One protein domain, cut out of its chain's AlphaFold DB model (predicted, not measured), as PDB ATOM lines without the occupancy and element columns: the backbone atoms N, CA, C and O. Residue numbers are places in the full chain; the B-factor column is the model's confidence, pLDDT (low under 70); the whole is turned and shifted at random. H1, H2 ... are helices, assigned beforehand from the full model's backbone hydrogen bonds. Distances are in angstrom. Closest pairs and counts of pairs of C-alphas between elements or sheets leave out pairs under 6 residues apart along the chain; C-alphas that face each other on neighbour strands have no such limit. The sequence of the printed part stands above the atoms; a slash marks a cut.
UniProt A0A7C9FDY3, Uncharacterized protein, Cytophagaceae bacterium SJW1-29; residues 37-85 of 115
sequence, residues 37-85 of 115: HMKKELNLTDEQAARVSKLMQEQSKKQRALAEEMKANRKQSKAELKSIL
ATOM      1  N   HIS A  37     228.944 213.692 184.292       87.50
ATOM      2  CA  HIS A  37     228.725 214.715 185.316       87.50
ATOM      3  C   HIS A  37     228.848 214.138 186.725       87.50
ATOM      4  O   HIS A  37     229.616 214.655 187.526       87.50
ATOM      5  N   MET A  38     228.178 213.019 187.005       85.44
ATOM      6  CA  MET A  38     228.193 212.396 188.329       85.44
ATOM      7  C   MET A  38     229.589 211.915 188.737       85.44
ATOM      8  O   MET A  38     230.001 212.123 189.876       85.44
ATOM      9  N   LYS A  39     230.346 211.320 187.805       86.38
ATOM     10  CA  LYS A  39     231.736 210.915 188.039       86.38
ATOM     11  C   LYS A  39     232.604 212.117 188.411       86.38
ATOM     12  O   LYS A  39     233.395 212.008 189.343       86.38
ATOM     13  N   LYS A  40     232.433 213.246 187.712       88.56
ATOM     14  CA  LYS A  40     233.191 214.483 187.943       88.56
ATOM     15  C   LYS A  40     232.794 215.184 189.245       88.56
ATOM     16  O   LYS A  40     233.668 215.594 189.993       88.56
ATOM     17  N   GLU A  41     231.502 215.323 189.523       90.56
ATOM     18  CA  GLU A  41     231.007 216.047 190.704       90.56
ATOM     19  C   GLU A  41     231.258 215.286 192.007       90.56
ATOM     20  O   GLU A  41     231.525 215.898 193.039       90.56
ATOM     21  N   LEU A  42     231.201 213.952 191.963       89.94
ATOM     22  CA  LEU A  42     231.361 213.105 193.145       89.94
ATOM     23  C   LEU A  42     232.738 212.438 193.233       89.94
ATOM     24  O   LEU A  42     232.961 211.654 194.153       89.94
ATOM     25  N   ASN A  43     233.645 212.728 192.292       90.88
ATOM     26  CA  ASN A  43     234.968 212.105 192.179       90.88
ATOM     27  C   ASN A  43     234.906 210.572 192.309       90.88
ATOM     28  O   ASN A  43     235.621 209.966 193.109       90.88
ATOM     29  N   LEU A  44     234.000 209.940 191.556       89.88
ATOM     30  CA  LEU A  44     233.797 208.493 191.637       89.88
ATOM     31  C   LEU A  44     235.010 207.747 191.077       89.88
ATOM     32  O   LEU A  44     235.471 208.034 189.970       89.88
ATOM     33  N   THR A  45     235.454 206.726 191.807       91.62
ATOM     34  CA  THR A  45     236.400 205.732 191.282       91.62
ATOM     35  C   THR A  45     235.773 204.956 190.121       91.62
ATOM     36  O   THR A  45     234.546 204.875 190.002       91.62
ATOM     37  N   ASP A  46     236.600 204.351 189.268       88.62
ATOM     38  CA  ASP A  46     236.114 203.585 188.114       88.62
ATOM     39  C   ASP A  46     235.209 202.417 188.527       88.62
ATOM     40  O   ASP A  46     234.165 202.189 187.913       88.62
ATOM     41  N   GLU A  47     235.532 201.747 189.636       90.44
ATOM     42  CA  GLU A  47     234.698 200.678 190.191       90.44
ATOM     43  C   GLU A  47     233.329 201.184 190.667       90.44
ATOM     44  O   GLU A  47     232.304 200.533 190.448       90.44
ATOM     45  N   GLN A  48     233.280 202.358 191.305       84.88
ATOM     46  CA  GLN A  48     232.020 202.971 191.735       84.88
ATOM     47  C   GLN A  48     231.187 203.416 190.531       84.88
ATOM     48  O   GLN A  48     229.988 203.137 190.483       84.88
ATOM     49  N   ALA A  49     231.812 204.046 189.536       87.31
ATOM     50  CA  ALA A  49     231.139 204.474 188.313       87.31
ATOM     51  C   ALA A  49     230.542 203.281 187.546       87.31
ATOM     52  O   ALA A  49     229.398 203.350 187.089       87.31
ATOM     53  N   ALA A  50     231.261 202.155 187.473       89.25
ATOM     54  CA  ALA A  50     230.765 200.927 186.854       89.25
ATOM     55  C   ALA A  50     229.516 200.379 187.568       89.25
ATOM     56  O   ALA A  50     228.524 200.037 186.917       89.25
ATOM     57  N   ARG A  51     229.518 200.356 188.910       89.31
ATOM     58  CA  ARG A  51     228.361 199.909 189.710       89.31
ATOM     59  C   ARG A  51     227.145 200.816 189.529       89.31
ATOM     60  O   ARG A  51     226.035 200.315 189.354       89.31
ATOM     61  N   VAL A  52     227.343 202.135 189.530       87.69
ATOM     62  CA  VAL A  52     226.249 203.099 189.324       87.69
ATOM     63  C   VAL A  52     225.690 202.989 187.906       87.69
ATOM     64  O   VAL A  52     224.473 202.992 187.730       87.69
ATOM     65  N   SER A  53     226.548 202.822 186.897       86.50
ATOM     66  CA  SER A  53     226.115 202.622 185.509       86.50
ATOM     67  C   SER A  53     225.219 201.392 185.375       86.50
ATOM     68  O   SER A  53     224.116 201.485 184.834       86.50
ATOM     69  N   LYS A  54     225.629 200.264 185.969       89.81
ATOM     70  CA  LYS A  54     224.826 199.036 185.986       89.81
ATOM     71  C   LYS A  54     223.467 199.246 186.668       89.81
ATOM     72  O   LYS A  54     222.440 198.886 186.096       89.81
ATOM     73  N   LEU A  55     223.445 199.903 187.832       88.94
ATOM     74  CA  LEU A  55     222.205 200.231 188.547       88.94
ATOM     75  C   LEU A  55     221.254 201.083 187.689       88.94
ATOM     76  O   LEU A  55     220.061 200.789 187.593       88.94
ATOM     77  N   MET A  56     221.771 202.125 187.033       85.25
ATOM     78  CA  MET A  56     220.967 203.010 186.184       85.25
ATOM     79  C   MET A  56     220.427 202.291 184.944       85.25
ATOM     80  O   MET A  56     219.282 202.527 184.549       85.25
ATOM     81  N   GLN A  57     221.208 201.389 184.345       86.31
ATOM     82  CA  GLN A  57     220.753 200.562 183.225       86.31
ATOM     83  C   GLN A  57     219.606 199.632 183.637       86.31
ATOM     84  O   GLN A  57     218.597 199.548 182.933       86.31
ATOM     85  N   GLU A  58     219.721 198.965 184.787       88.88
ATOM     86  CA  GLU A  58     218.656 198.111 185.328       88.88
ATOM     87  C   GLU A  58     217.383 198.915 185.621       88.88
ATOM     88  O   GLU A  58     216.281 198.501 185.253       88.88
ATOM     89  N   GLN A  59     217.521 200.101 186.219       85.19
ATOM     90  CA  GLN A  59     216.388 200.985 186.488       85.19
ATOM     91  C   GLN A  59     215.727 201.481 185.192       85.19
ATOM     92  O   GLN A  59     214.499 201.504 185.102       85.19
ATOM     93  N   SER A  60     216.517 201.821 184.172       84.31
ATOM     94  CA  SER A  60     216.020 202.225 182.850       84.31
ATOM     95  C   SER A  60     215.192 201.115 182.196       84.31
ATOM     96  O   SER A  60     214.095 201.370 181.700       84.31
ATOM     97  N   LYS A  61     215.653 199.857 182.268       88.00
ATOM     98  CA  LYS A  61     214.889 198.696 181.779       88.00
ATOM     99  C   LYS A  61     213.543 198.560 182.497       88.00
ATOM    100  O   LYS A  61     212.519 198.432 181.830       88.00
ATOM    101  N   LYS A  62     213.527 198.663 183.833       88.69
ATOM    102  CA  LYS A  62     212.288 198.614 184.634       88.69
ATOM    103  C   LYS A  62     211.320 199.741 184.265       88.69
ATOM    104  O   LYS A  62     210.133 199.497 184.082       88.69
ATOM    105  N   GLN A  63     211.826 200.961 184.098       86.38
ATOM    106  CA  GLN A  63     211.006 202.103 183.691       86.38
ATOM    107  C   GLN A  63     210.427 201.934 182.285       86.38
ATOM    108  O   GLN A  63     209.267 202.274 182.073       86.38
ATOM    109  N   ARG A  64     211.197 201.393 181.330       86.25
ATOM    110  CA  ARG A  64     210.701 201.098 179.975       86.25
ATOM    111  C   ARG A  64     209.581 200.059 180.001       86.25
ATOM    112  O   ARG A  64     208.564 200.271 179.351       86.25
ATOM    113  N   ALA A  65     209.743 198.989 180.779       90.31
ATOM    114  CA  ALA A  65     208.709 197.969 180.938       90.31
ATOM    115  C   ALA A  65     207.411 198.567 181.507       90.31
ATOM    116  O   ALA A  65     206.351 198.427 180.902       90.31
ATOM    117  N   LEU A  66     207.517 199.336 182.594       91.56
ATOM    118  CA  LEU A  66     206.370 200.010 183.205       91.56
ATOM    119  C   LEU A  66     205.733 201.050 182.266       91.56
ATOM    120  O   LEU A  66     204.518 201.221 182.250       91.56
ATOM    121  N   ALA A  67     206.528 201.742 181.448       88.00
ATOM    122  CA  ALA A  67     206.007 202.690 180.468       88.00
ATOM    123  C   ALA A  67     205.166 202.001 179.380       88.00
ATOM    124  O   ALA A  67     204.107 202.520 179.017       88.00
ATOM    125  N   GLU A  68     205.607 200.846 178.873       91.81
ATOM    126  CA  GLU A  68     204.837 200.073 177.892       91.81
ATOM    127  C   GLU A  68     203.579 199.451 178.515       91.81
ATOM    128  O   GLU A  68     202.510 199.532 177.910       91.81
ATOM    129  N   GLU A  69     203.654 198.950 179.752       93.06
ATOM    130  CA  GLU A  69     202.484 198.470 180.501       93.06
ATOM    131  C   GLU A  69     201.438 199.580 180.676       93.06
ATOM    132  O   GLU A  69     200.276 199.437 180.293       93.06
ATOM    133  N   MET A  70     201.858 200.752 181.155       91.69
ATOM    134  CA  MET A  70     200.969 201.899 181.334       91.69
ATOM    135  C   MET A  70     200.367 202.383 180.013       91.69
ATOM    136  O   MET A  70     199.238 202.872 179.981       91.69
ATOM    137  N   LYS A  71     201.104 202.278 178.906       91.94
ATOM    138  CA  LYS A  71     200.615 202.625 177.566       91.94
ATOM    139  C   LYS A  71     199.579 201.619 177.074       91.94
ATOM    140  O   LYS A  71     198.582 202.051 176.494       91.94
ATOM    141  N   ALA A  72     199.784 200.324 177.311       93.38
ATOM    142  CA  ALA A  72     198.798 199.291 177.016       93.38
ATOM    143  C   ALA A  72     197.517 199.514 177.835       93.38
ATOM    144  O   ALA A  72     196.444 199.646 177.246       93.38
ATOM    145  N   ASN A  73     197.649 199.716 179.149       95.12
ATOM    146  CA  ASN A  73     196.524 199.999 180.038       95.12
ATOM    147  C   ASN A  73     195.742 201.248 179.583       95.12
ATOM    148  O   ASN A  73     194.534 201.204 179.398       95.12
ATOM    149  N   ARG A  74     196.434 202.347 179.242       91.75
ATOM    150  CA  ARG A  74     195.784 203.556 178.692       91.75
ATOM    151  C   ARG A  74     195.008 203.296 177.401       91.75
ATOM    152  O   ARG A  74     193.978 203.936 177.187       91.75
ATOM    153  N   LYS A  75     195.506 202.429 176.511       93.50
ATOM    154  CA  LYS A  75     194.783 202.067 175.281       93.50
ATOM    155  C   LYS A  75     193.519 201.282 175.614       93.50
ATOM    156  O   LYS A  75     192.469 201.610 175.068       93.50
ATOM    157  N   GLN A  76     193.623 200.310 176.517       94.06
ATOM    158  CA  GLN A  76     192.491 199.511 176.967       94.06
ATOM    159  C   GLN A  76     191.430 200.383 177.646       94.06
ATOM    160  O   GLN A  76     190.298 200.426 177.174       94.06
ATOM    161  N   SER A  77     191.805 201.186 178.647       91.62
ATOM    162  CA  SER A  77     190.863 202.084 179.325       91.62
ATOM    163  C   SER A  77     190.204 203.067 178.356       91.62
ATOM    164  O   SER A  77     189.046 203.429 178.532       91.62
ATOM    165  N   LYS A  78     190.910 203.513 177.306       90.69
ATOM    166  CA  LYS A  78     190.317 204.373 176.271       90.69
ATOM    167  C   LYS A  78     189.266 203.633 175.438       90.69
ATOM    168  O   LYS A  78     188.268 204.247 175.066       90.69
ATOM    169  N   ALA A  79     189.496 202.361 175.120       92.00
ATOM    170  CA  ALA A  79     188.530 201.539 174.395       92.00
ATOM    171  C   ALA A  79     187.281 201.272 175.249       92.00
ATOM    172  O   ALA A  79     186.171 201.515 174.783       92.00
ATOM    173  N   GLU A  80     187.469 200.889 176.513       93.12
ATOM    174  CA  GLU A  80     186.381 200.686 177.479       93.12
ATOM    175  C   GLU A  80     185.578 201.975 177.690       93.12
ATOM    176  O   GLU A  80     184.354 201.983 177.572       93.12
ATOM    177  N   LEU A  81     186.255 203.112 177.875       91.75
ATOM    178  CA  LEU A  81     185.588 204.405 178.015       91.75
ATOM    179  C   LEU A  81     184.745 204.760 176.781       91.75
ATOM    180  O   LEU A  81     183.653 205.302 176.922       91.75
ATOM    181  N   LYS A  82     185.222 204.437 175.572       92.12
ATOM    182  CA  LYS A  82     184.450 204.650 174.341       92.12
ATOM    183  C   LYS A  82     183.191 203.776 174.295       92.12
ATOM    184  O   LYS A  82     182.207 204.217 173.718       92.12
ATOM    185  N   SER A  83     183.212 202.575 174.877       92.69
ATOM    186  CA  SER A  83     182.023 201.708 174.945       92.69
ATOM    187  C   SER A  83     180.983 202.152 175.976       92.69
ATOM    188  O   SER A  83     179.810 201.840 175.811       92.69
ATOM    189  N   ILE A  84     181.394 202.888 177.016       95.50
ATOM    190  CA  ILE A  84     180.492 203.388 178.068       95.50
ATOM    191  C   ILE A  84     179.811 204.698 177.649       95.50
ATOM    192  O   ILE A  84     178.661 204.946 178.003       95.50
ATOM    193  N   LEU A  85     180.528 205.563 176.930       94.44
ATOM    194  CA  LEU A  85     180.036 206.885 176.548       94.44
ATOM    195  C   LEU A  85     179.198 206.843 175.269       94.44
ATOM    196  O   LEU A  85     179.493 206.093 174.338       94.44
TER     197      LEU A  85
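What this domain is: This is residues 37 to 85 of the 115 residues of an uncharacterized protein of Cytophagaceae bacterium SJW1-29 (UniProt A0A7C9FDY3). One long, nearly straight helix, H2, makes the length of a rod, and a short helix, H1, folds back beside one end of it. Residues 53 to 85, of which 53 to 84 belong to H2, stand free. The printed part has 49 residues, with two named helices in the order H1, H2 and no named strand; the class is all helix. It is extended, with a radius of gyration of the C-alphas of 19.1 A and spans of 58 by 17 by 7 A.

How they stand to each other: Begin with H1, residues 37 to 41, and go over a tight link of 4 residues to H2, residues 46 to 84. The two are close but not clearly touching; look at their closest C-alphas, those of Lys 39 and Ala 49, 6.5 A apart. In H1 and H2 every O i to N i+4 pair is within hydrogen-bond range.

Where its parts are: Find C-alpha 37 at (228.725, 214.715, 185.316), where H1 begins. From C-alpha 46 at (236.114, 203.585, 188.114), H2 runs 56.5 A to C-alpha 84 at (180.492, 203.388, 178.068).

The domain as a whole: The two C-alphas farthest apart are those of Thr 45 and Leu 85, 58.3 A. The printed part has no cut, and no printed residue is under 70 in pLDDT.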